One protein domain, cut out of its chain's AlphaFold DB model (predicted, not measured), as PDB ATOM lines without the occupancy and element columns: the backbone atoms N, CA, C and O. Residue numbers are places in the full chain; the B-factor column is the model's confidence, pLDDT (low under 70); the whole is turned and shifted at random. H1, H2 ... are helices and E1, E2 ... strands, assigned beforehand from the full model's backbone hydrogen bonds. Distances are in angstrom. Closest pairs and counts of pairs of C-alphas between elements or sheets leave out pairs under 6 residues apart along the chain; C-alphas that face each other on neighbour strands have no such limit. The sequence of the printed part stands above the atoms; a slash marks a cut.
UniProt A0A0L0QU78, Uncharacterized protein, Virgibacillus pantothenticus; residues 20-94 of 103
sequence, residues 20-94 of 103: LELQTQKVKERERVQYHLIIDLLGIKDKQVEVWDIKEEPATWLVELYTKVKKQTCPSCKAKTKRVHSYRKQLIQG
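Overview. This is residues 20 to 94 of the 103 residues of an uncharacterized protein of Virgibacillus pantothenticus (UniProt A0A0L0QU78). A twisted ribbon of three antiparallel strands has one long helix, H1, crossing over one face with its second half, while residues 20 to 30 of H1 stick out; the loop 71 to 83 prolongs the hairpin E2 and E3. The printed part has 75 residues, in the order H1, E1, E2, E3, of mixed class; the sheet order is E1, E2, E3. It is loose, radius of gyration of the C-alphas 16.0 A, spanning 51 by 35 by 17 A.

Arrangement. E1, residues 49 to 57, E2, 60 to 70, and E3, 84 to 93, form a meander, each strand the antiparallel neighbour of the one before. N 52 and O 64 are 2.8 A apart, N 63 and O 90 3.0 A, both within hydrogen-bond range. H1, residues 20 to 41, has every O i to N i+4 pair within range. It runs across the strands at a height over the sheet of 11.9 A; its closest C-alphas to E1 are Tyr 35 and Val 51, 6.1 A.

Along the chain. H1, 31.6 A long, begins at C-alpha 20 (-33.637, -18.617, 44.112). E1 is 22.2 A long and bends by 58 degrees at residue 52; E2 is 29.1 A; E3, 28.5 A, ends at C-alpha 93 (1.056, -19.886, 37.272).

Size, cuts and confidence. The C-alphas farthest apart, Leu 20 and Ser 76, are 54.3 A apart. The printed part has no cut; the link E2 to E3 is long. Mean pLDDT of the printed part is 72.0, with 34 residues under 70, among them 20 to 34.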
ATOM      1  N   LEU A  20     -34.482 -18.125  45.198       60.38
ATOM      2  CA  LEU A  20     -33.637 -18.617  44.112       60.38
ATOM      3  C   LEU A  20     -33.050 -17.486  43.241       60.38
ATOM      4  O   LEU A  20     -31.868 -17.533  42.892       60.38
ATOM      5  N   GLU A  21     -33.825 -16.442  42.933       68.06
ATOM      6  CA  GLU A  21     -33.334 -15.240  42.240       68.06
ATOM      7  C   GLU A  21     -32.339 -14.467  43.113       68.06
ATOM      8  O   GLU A  21     -31.297 -14.011  42.643       68.06
ATOM      9  N   LEU A  22     -32.605 -14.384  44.419       63.00
ATOM     10  CA  LEU A  22     -31.694 -13.738  45.360       63.00
ATOM     11  C   LEU A  22     -30.379 -14.523  45.513       63.00
ATOM     12  O   LEU A  22     -29.303 -13.931  45.610       63.00
ATOM     13  N   GLN A  23     -30.437 -15.860  45.524       61.19
ATOM     14  CA  GLN A  23     -29.235 -16.696  45.557       61.19
ATOM     15  C   GLN A  23     -28.427 -16.604  44.261       61.19
ATOM     16  O   GLN A  23     -27.207 -16.467  44.322       61.19
ATOM     17  N   THR A  24     -29.077 -16.600  43.097       64.88
ATOM     18  CA  THR A  24     -28.382 -16.434  41.810       64.88
ATOM     19  C   THR A  24     -27.754 -15.047  41.665       64.88
ATOM     20  O   THR A  24     -26.636 -14.940  41.165       64.88
ATOM     21  N   GLN A  25     -28.392 -13.989  42.178       66.12
ATOM     22  CA  GLN A  25     -27.780 -12.657  42.261       66.12
ATOM     23  C   GLN A  25     -26.535 -12.645  43.158       66.12
ATOM     24  O   GLN A  25     -25.502 -12.123  42.745       66.12
ATOM     25  N   LYS A  26     -26.588 -13.287  44.333       65.94
ATOM     26  CA  LYS A  26     -25.432 -13.399  45.242       65.94
ATOM     27  C   LYS A  26     -24.270 -14.185  44.632       65.94
ATOM     28  O   LYS A  26     -23.119 -13.795  44.810       65.94
ATOM     29  N   VAL A  27     -24.545 -15.276  43.913       68.94
ATOM     30  CA  VAL A  27     -23.512 -16.050  43.199       68.94
ATOM     31  C   VAL A  27     -22.866 -15.193  42.111       68.94
ATOM     32  O   VAL A  27     -21.646 -15.077  42.060       68.94
ATOM     33  N   LYS A  28     -23.679 -14.489  41.321       68.00
ATOM     34  CA  LYS A  28     -23.207 -13.597  40.257       68.00
ATOM     35  C   LYS A  28     -22.381 -12.416  40.781       68.00
ATOM     36  O   LYS A  28     -21.438 -11.974  40.127       68.00
ATOM     37  N   GLU A  29     -22.727 -11.880  41.950       63.72
ATOM     38  CA  GLU A  29     -21.924 -10.853  42.622       63.72
ATOM     39  C   GLU A  29     -20.585 -11.403  43.116       63.72
ATOM     40  O   GLU A  29     -19.560 -10.754  42.918       63.72
ATOM     41  N   ARG A  30     -20.565 -12.611  43.695       64.44
ATOM     42  CA  ARG A  30     -19.319 -13.277  44.106       64.44
ATOM     43  C   ARG A  30     -18.391 -13.524  42.918       64.44
ATOM     44  O   ARG A  30     -17.212 -13.191  43.003       64.44
ATOM     45  N   GLU A  31     -18.924 -14.015  41.802       67.56
ATOM     46  CA  GLU A  31     -18.169 -14.191  40.552       67.56
ATOM     47  C   GLU A  31     -17.589 -12.863  40.050       67.56
ATOM     48  O   GLU A  31     -16.411 -12.785  39.701       67.56
ATOM     49  N   ARG A  32     -18.369 -11.772  40.084       64.38
ATOM     50  CA  ARG A  32     -17.869 -10.434  39.724       64.38
ATOM     51  C   ARG A  32     -16.700  -9.988  40.597       64.38
ATOM     52  O   ARG A  32     -15.728  -9.458  40.063       64.38
ATOM     53  N   VAL A  33     -16.786 -10.185  41.913       68.31
ATOM     54  CA  VAL A  33     -15.704  -9.828  42.848       68.31
ATOM     55  C   VAL A  33     -14.445 -10.651  42.559       68.31
ATOM     56  O   VAL A  33     -13.351 -10.089  42.506       68.31
ATOM     57  N   GLN A  34     -14.592 -11.951  42.287       68.38
ATOM     58  CA  GLN A  34     -13.474 -12.820  41.906       68.38
ATOM     59  C   GLN A  34     -12.811 -12.373  40.593       68.38
ATOM     60  O   GLN A  34     -11.585 -12.315  40.515       68.38
ATOM     61  N   TYR A  35     -13.585 -11.982  39.577       73.50
ATOM     62  CA  TYR A  35     -13.029 -11.512  38.304       73.50
ATOM     63  C   TYR A  35     -12.289 -10.182  38.424       73.50
ATOM     64  O   TYR A  35     -11.234 -10.021  37.810       73.50
ATOM     65  N   HIS A  36     -12.798  -9.249  39.230       69.31
ATOM     66  CA  HIS A  36     -12.084  -8.005  39.520       69.31
ATOM     67  C   HIS A  36     -10.725  -8.277  40.172       69.31
ATOM     68  O   HIS A  36      -9.716  -7.740  39.719       69.31
ATOM     69  N   LEU A  37     -10.681  -9.190  41.146       71.50
ATOM     70  CA  LEU A  37      -9.436  -9.591  41.797       71.50
ATOM     71  C   LEU A  37      -8.443 -10.232  40.813       71.50
ATOM     72  O   LEU A  37      -7.254  -9.935  40.854       71.50
ATOM     73  N   ILE A  38      -8.910 -11.086  39.898       73.25
ATOM     74  CA  ILE A  38      -8.049 -11.718  38.886       73.25
ATOM     75  C   ILE A  38      -7.450 -10.674  37.938       73.25
ATOM     76  O   ILE A  38      -6.261 -10.736  37.631       73.25
ATOM     77  N   ILE A  39      -8.238  -9.693  37.494       73.94
ATOM     78  CA  ILE A  39      -7.756  -8.593  36.645       73.94
ATOM     79  C   ILE A  39      -6.678  -7.774  37.375       73.94
ATOM     80  O   ILE A  39      -5.646  -7.450  36.775       73.94
ATOM     81  N   ASP A  40      -6.881  -7.506  38.666       73.12
ATOM     82  CA  ASP A  40      -5.922  -6.784  39.507       73.12
ATOM     83  C   ASP A  40      -4.628  -7.587  39.721       73.12
ATOM     84  O   ASP A  40      -3.533  -7.044  39.555       73.12
ATOM     85  N   LEU A  41      -4.728  -8.894  39.998       72.88
ATOM     86  CA  LEU A  41      -3.578  -9.804  40.121       72.88
ATOM     87  C   LEU A  41      -2.772  -9.905  38.821       72.88
ATOM     88  O   LEU A  41      -1.550 -10.038  38.848       72.88
ATOM     89  N   LEU A  42      -3.442  -9.805  37.674       72.44
ATOM     90  CA  LEU A  42      -2.801  -9.761  36.362       72.44
ATOM     91  C   LEU A  42      -2.132  -8.410  36.052       72.44
ATOM     92  O   LEU A  42      -1.496  -8.270  35.004       72.44
ATOM     93  N   GLY A  43      -2.271  -7.411  36.932       69.25
ATOM     94  CA  GLY A  43      -1.717  -6.070  36.753       69.25
ATOM     95  C   GLY A  43      -2.361  -5.298  35.599       69.25
ATOM     96  O   GLY A  43      -1.766  -4.358  35.059       69.25
ATOM     97  N   ILE A  44      -3.564  -5.695  35.179       76.00
ATOM     98  CA  ILE A  44      -4.250  -5.096  34.038       76.00
ATOM     99  C   ILE A  44      -4.944  -3.815  34.501       76.00
ATOM    100  O   ILE A  44      -6.003  -3.833  35.111       76.00
ATOM    101  N   LYS A  45      -4.357  -2.664  34.155       67.12
ATOM    102  CA  LYS A  45      -4.903  -1.333  34.488       67.12
ATOM    103  C   LYS A  45      -6.042  -0.872  33.567       67.12
ATOM    104  O   LYS A  45      -6.550   0.240  33.722       67.12
ATOM    105  N   ASP A  46      -6.392  -1.662  32.555       67.88
ATOM    106  CA  ASP A  46      -7.399  -1.279  31.567       67.88
ATOM    107  C   ASP A  46      -8.809  -1.604  32.091       67.88
ATOM    108  O   ASP A  46      -9.151  -2.753  32.348       67.88
ATOM    109  N   LYS A  47      -9.645  -0.568  32.233       66.94
ATOM    110  CA  LYS A  47     -11.025  -0.669  32.751       66.94
ATOM    111  C   LYS A  47     -11.978  -1.397  31.801       66.94
ATOM    112  O   LYS A  47     -13.145  -1.592  32.124       66.94
ATOM    113  N   GLN A  48     -11.518  -1.701  30.591       72.94
ATOM    114  CA  GLN A  48     -12.316  -2.333  29.550       72.94
ATOM    115  C   GLN A  48     -12.085  -3.842  29.462       72.94
ATOM    116  O   GLN A  48     -12.581  -4.446  28.520       72.94
ATOM    117  N   VAL A  49     -11.353  -4.459  30.389       73.75
ATOM    118  CA  VAL A  49     -11.110  -5.909  30.378       73.75
ATOM    119  C   VAL A  49     -12.139  -6.627  31.234       73.75
ATOM    120  O   VAL A  49     -12.443  -6.198  32.341       73.75
ATOM    121  N   GLU A  50     -12.660  -7.727  30.711       77.94
ATOM    122  CA  GLU A  50     -13.533  -8.643  31.427       77.94
ATOM    123  C   GLU A  50     -13.018 -10.077  31.260       77.94
ATOM    124  O   GLU A  50     -12.382 -10.424  30.258       77.94
ATOM    125  N   VAL A  51     -13.263 -10.901  32.277       79.06
ATOM    126  CA  VAL A  51     -12.928 -12.327  32.261       79.06
ATOM    127  C   VAL A  51     -14.051 -13.062  31.539       79.06
ATOM    128  O   VAL A  51     -15.221 -12.888  31.871       79.06
ATOM    129  N   TRP A  52     -13.692 -13.834  30.515       78.00
ATOM    130  CA  TRP A  52     -14.630 -14.650  29.749       78.00
ATOM    131  C   TRP A  52     -14.807 -16.030  30.376       78.00
ATOM    132  O   TRP A  52     -15.931 -16.484  30.556       78.00
ATOM    133  N   ASP A  53     -13.691 -16.687  30.689       77.06
ATOM    134  CA  ASP A  53     -13.678 -18.043  31.223       77.06
ATOM    135  C   ASP A  53     -12.382 -18.293  32.004       77.06
ATOM    136  O   ASP A  53     -11.345 -17.668  31.746       77.06
ATOM    137  N   ILE A  54     -12.452 -19.216  32.956       77.38
ATOM    138  CA  ILE A  54     -11.331 -19.646  33.784       77.38
ATOM    139  C   ILE A  54     -11.301 -21.168  33.765       77.38
ATOM    140  O   ILE A  54     -12.246 -21.824  34.197       77.38
ATOM    141  N   LYS A  55     -10.183 -21.733  33.314       80.31
ATOM    142  CA  LYS A  55      -9.968 -23.179  33.292       80.31
ATOM    143  C   LYS A  55      -8.813 -23.546  34.202       80.31
ATOM    144  O   LYS A  55      -7.737 -22.955  34.122       80.31
ATOM    145  N   GLU A  56      -9.050 -24.530  35.054       76.19
ATOM    146  CA  GLU A  56      -8.017 -25.141  35.880       76.19
ATOM    147  C   GLU A  56      -7.250 -26.163  35.026       76.19
ATOM    148  O   GLU A  56      -7.828 -27.093  34.464       76.19
ATOM    149  N   GLU A  57      -5.945 -25.958  34.896       76.94
ATOM    150  CA  GLU A  57      -4.986 -26.906  34.337       76.94
ATOM    151  C   GLU A  57      -4.105 -27.448  35.482       76.94
ATOM    152  O   GLU A  57      -4.019 -26.825  36.541       76.94
ATOM    153  N   PRO A  58      -3.419 -28.595  35.317       72.75
ATOM    154  CA  PRO A  58      -2.812 -29.334  36.432       72.75
ATOM    155  C   PRO A  58      -1.894 -28.533  37.376       72.75
ATOM    156  O   PRO A  58      -1.774 -28.883  38.546       72.75
ATOM    157  N   ALA A  59      -1.235 -27.480  36.887       69.75
ATOM    158  CA  ALA A  59      -0.367 -26.600  37.680       69.75
ATOM    159  C   ALA A  59      -0.595 -25.100  37.395       69.75
ATOM    160  O   ALA A  59       0.136 -24.230  37.882       69.75
ATOM    161  N   THR A  60      -1.580 -24.784  36.561       71.75
ATOM    162  CA  THR A  60      -1.783 -23.461  35.970       71.75
ATOM    163  C   THR A  60      -3.264 -23.157  35.878       71.75
ATOM    164  O   THR A  60      -4.102 -24.041  35.787       71.75
ATOM    165  N   TRP A  61      -3.595 -21.877  35.878       71.56
ATOM    166  CA  TRP A  61      -4.938 -21.415  35.581       71.56
ATOM    167  C   TRP A  61      -4.899 -20.724  34.227       71.56
ATOM    168  O   TRP A  61      -4.137 -19.774  34.026       71.56
ATOM    169  N   LEU A  62      -5.694 -21.205  33.280       74.69
ATOM    170  CA  LEU A  62      -5.881 -20.549  31.998       74.69
ATOM    171  C   LEU A  62      -7.033 -19.558  32.135       74.69
ATOM    172  O   LEU A  62      -8.183 -19.954  32.309       74.69
ATOM    173  N   VAL A  63      -6.721 -18.268  32.033       78.31
ATOM    174  CA  VAL A  63      -7.721 -17.200  32.075       78.31
ATOM    175  C   VAL A  63      -7.898 -16.634  30.674       78.31
ATOM    176  O   VAL A  63      -6.956 -16.138  30.041       78.31
ATOM    177  N   GLU A  64      -9.125 -16.714  30.172       78.56
ATOM    178  CA  GLU A  64      -9.513 -16.102  28.911       78.56
ATOM    179  C   GLU A  64     -10.057 -14.702  29.185       78.56
ATOM    180  O   GLU A  64     -11.036 -14.519  29.907       78.56
ATOM    181  N   LEU A  65      -9.403 -13.695  28.610       79.00
ATOM    182  CA  LEU A  65      -9.762 -12.296  28.779       79.00
ATOM    183  C   LEU A  65     -10.287 -11.732  27.470       79.00
ATOM    184  O   LEU A  65      -9.743 -11.984  26.385       79.00
ATOM    185  N   TYR A  66     -11.287 -10.871  27.586       75.94
ATOM    186  CA  TYR A  66     -11.745 -10.066  26.473       75.94
ATOM    187  C   TYR A  66     -11.719  -8.595  26.848       75.94
ATOM    188  O   TYR A  66     -12.119  -8.186  27.935       75.94
ATOM    189  N   THR A  67     -11.225  -7.774  25.931       69.56
ATOM    190  CA  THR A  67     -11.275  -6.327  26.106       69.56
ATOM    191  C   THR A  67     -12.437  -5.774  25.305       69.56
ATOM    192  O   THR A  67     -12.548  -6.038  24.100       69.56
ATOM    193  N   LYS A  68     -13.271  -4.957  25.940       68.56
ATOM    194  CA  LYS A  68     -14.292  -4.178  25.259       68.56
ATOM    195  C   LYS A  68     -13.662  -3.273  24.215       68.56
ATOM    196  O   LYS A  68     -12.500  -2.879  24.258       68.56
ATOM    197  N   VAL A  69     -14.500  -2.988  23.237       66.69
ATOM    198  CA  VAL A  69     -14.162  -2.363  21.973       66.69
ATOM    199  C   VAL A  69     -13.392  -1.057  22.150       66.69
ATOM    200  O   VAL A  69     -13.968  -0.030  22.516       66.69
ATOM    201  N   LYS A  70     -12.110  -1.067  21.785       68.44
ATOM    202  CA  LYS A  70     -11.264   0.125  21.868       68.44
ATOM    203  C   LYS A  70     -11.246   0.837  20.521       68.44
ATOM    204  O   LYS A  70     -10.973   0.239  19.479       68.44
ATOM    205  N   LYS A  71     -11.566   2.132  20.526       72.25
ATOM    206  CA  LYS A  71     -11.268   3.030  19.404       72.25
ATOM    207  C   LYS A  71      -9.935   3.686  19.715       72.25
ATOM    208  O   LYS A  71      -9.846   4.442  20.676       72.25
ATOM    209  N   GLN A  72      -8.917   3.376  18.927       73.50
ATOM    210  CA  GLN A  72      -7.629   4.044  19.022       73.50
ATOM    211  C   GLN A  72      -7.629   5.217  18.046       73.50
ATOM    212  O   GLN A  72      -8.164   5.118  16.939       73.50
ATOM    213  N   THR A  73      -7.061   6.339  18.464       81.56
ATOM    214  CA  THR A  73      -6.862   7.493  17.587       81.56
ATOM    215  C   THR A  73      -5.401   7.499  17.176       81.56
ATOM    216  O   THR A  73      -4.526   7.465  18.037       81.56
ATOM    217  N   CYS A  74      -5.128   7.532  15.872       80.25
ATOM    218  CA  CYS A  74      -3.759   7.650  15.390       80.25
ATOM    219  C   CYS A  74      -3.153   8.980  15.879       80.25
ATOM    220  O   CYS A  74      -3.743  10.030  15.609       80.25
ATOM    221  N   PRO A  75      -1.990   8.979  16.556       83.25
ATOM    222  CA  PRO A  75      -1.376  10.211  17.055       83.25
ATOM    223  C   PRO A  75      -0.901  11.137  15.924       83.25
ATOM    224  O   PRO A  75      -0.817  12.342  16.124       83.25
ATOM    225  N   SER A  76      -0.635  10.589  14.733       88.56
ATOM    226  CA  SER A  76      -0.159  11.349  13.571       88.56
ATOM    227  C   SER A  76      -1.308  11.937  12.743       88.56
ATOM    228  O   SER A  76      -1.401  13.151  12.584       88.56
ATOM    229  N   CYS A  77      -2.230  11.103  12.248       89.81
ATOM    230  CA  CYS A  77      -3.284  11.553  11.329       89.81
ATOM    231  C   CYS A  77      -4.651  11.787  11.992       89.81
ATOM    232  O   CYS A  77      -5.607  12.143  11.309       89.81
ATOM    233  N   LYS A  78      -4.779  11.556  13.308       87.38
ATOM    234  CA  LYS A  78      -6.029  11.677  14.092       87.38
ATOM    235  C   LYS A  78      -7.195  10.806  13.603       87.38
ATOM    236  O   LYS A  78      -8.303  10.897  14.137       87.38
ATOM    237  N   ALA A  79      -6.963   9.923  12.632       87.69
ATOM    238  CA  ALA A  79      -7.952   8.959  12.181       87.69
ATOM    239  C   ALA A  79      -8.269   7.963  13.304       87.69
ATOM    240  O   ALA A  79      -7.381   7.511  14.033       87.69
ATOM    241  N   LYS A  80      -9.552   7.621  13.445       83.19
ATOM    242  CA  LYS A  80     -10.019   6.629  14.418       83.19
ATOM    243  C   LYS A  80      -9.949   5.244  13.791       83.19
ATOM    244  O   LYS A  80     -10.445   5.044  12.683       83.19
ATOM    245  N   THR A  81      -9.380   4.279  14.504       77.12
ATOM    246  CA  THR A  81      -9.410   2.882  14.072       77.12
ATOM    247  C   THR A  81     -10.843   2.359  14.077       77.12
ATOM    248  O   THR A  81     -11.714   2.837  14.819       77.12
ATOM    249  N   LYS A  82     -11.091   1.322  13.271       72.12
ATOM    250  CA  LYS A  82     -12.305   0.519  13.423       72.12
ATOM    251  C   LYS A  82     -12.377  -0.011  14.859       72.12
ATOM    252  O   LYS A  82     -11.374  -0.130  15.561       72.12
ATOM    253  N   ARG A  83     -13.601  -0.283  15.297       64.94
ATOM    254  CA  ARG A  83     -13.897  -0.925  16.576       64.94
ATOM    255  C   ARG A  83     -13.272  -2.325  16.572       64.94
ATOM    256  O   ARG A  83     -13.800  -3.204  15.903       64.94
ATOM    257  N   VAL A  84     -12.158  -2.517  17.277       63.25
ATOM    258  CA  VAL A  84     -11.481  -3.821  17.368       63.25
ATOM    259  C   VAL A  84     -11.789  -4.447  18.724       63.25
ATOM    260  O   VAL A  84     -11.706  -3.775  19.753       63.25
ATOM    261  N   HIS A  85     -12.191  -5.716  18.708       62.94
ATOM    262  CA  HIS A  85     -12.231  -6.562  19.902       62.94
ATOM    263  C   HIS A  85     -10.863  -7.228  20.006       62.94
ATOM    264  O   HIS A  85     -10.411  -7.836  19.036       62.94
ATOM    265  N   SER A  86     -10.186  -7.080  21.143       64.31
ATOM    266  CA  SER A  86      -8.955  -7.822  21.404       64.31
ATOM    267  C   SER A  86      -9.292  -8.993  22.312       64.31
ATOM    268  O   SER A  86      -9.727  -8.801  23.448       64.31
ATOM    269  N   TYR A  87      -9.092 -10.200  21.797       66.75
ATOM    270  CA  TYR A  87      -9.125 -11.425  22.585       66.75
ATOM    271  C   TYR A  87      -7.698 -11.752  23.002       66.75
ATOM    272  O   TYR A  87      -6.782 -11.687  22.180       66.75
ATOM    273  N   ARG A  88      -7.494 -12.081  24.276       71.44
ATOM    274  CA  ARG A  88      -6.184 -12.494  24.780       71.44
ATOM    275  C   ARG A  88      -6.363 -13.651  25.747       71.44
ATOM    276  O   ARG A  88      -7.145 -13.564  26.686       71.44
ATOM    277  N   LYS A  89      -5.590 -14.714  25.539       72.19
ATOM    278  CA  LYS A  89      -5.453 -15.804  26.506       72.19
ATOM    279  C   LYS A  89      -4.211 -15.561  27.345       72.19
ATOM    280  O   LYS A  89      -3.171 -15.185  26.798       72.19
ATOM    281  N   GLN A  90      -4.320 -15.746  28.653       69.69
ATOM    282  CA  GLN A  90      -3.187 -15.623  29.557       69.69
ATOM    283  C   GLN A  90      -3.154 -16.819  30.504       69.69
ATOM    284  O   GLN A  90      -4.121 -17.105  31.204       69.69
ATOM    285  N   LEU A  91      -2.018 -17.515  30.504       68.56
ATOM    286  CA  LEU A  91      -1.719 -18.551  31.483       68.56
ATOM    287  C   LEU A  91      -1.200 -17.880  32.753       68.56
ATOM    288  O   LEU A  91      -0.286 -17.053  32.699       68.56
ATOM    289  N   ILE A  92      -1.790 -18.237  33.885       70.44
ATOM    290  CA  ILE A  92      -1.385 -17.793  35.214       70.44
ATOM    291  C   ILE A  92      -0.786 -18.997  35.934       70.44
ATOM    292  O   ILE A  92      -1.411 -20.052  36.030       70.44
ATOM    293  N   GLN A  93       0.439 -18.854  36.439       63.78
ATOM    294  CA  GLN A  93       1.056 -19.886  37.272       63.78
ATOM    295  C   GLN A  93       0.398 -19.903  38.653       63.78
ATOM    296  O   GLN A  93       0.292 -18.878  39.327       63.78
ATOM    297  N   GLY A  94      -0.075 -21.081  39.054       57.88
ATOM    298  CA  GLY A  94      -0.911 -21.283  40.233       57.88
ATOM    299  C   GLY A  94      -0.150 -21.329  41.555       57.88
ATOM    300  O   GLY A  94      -0.465 -22.177  42.376       57.88
TER     301      GLY A  94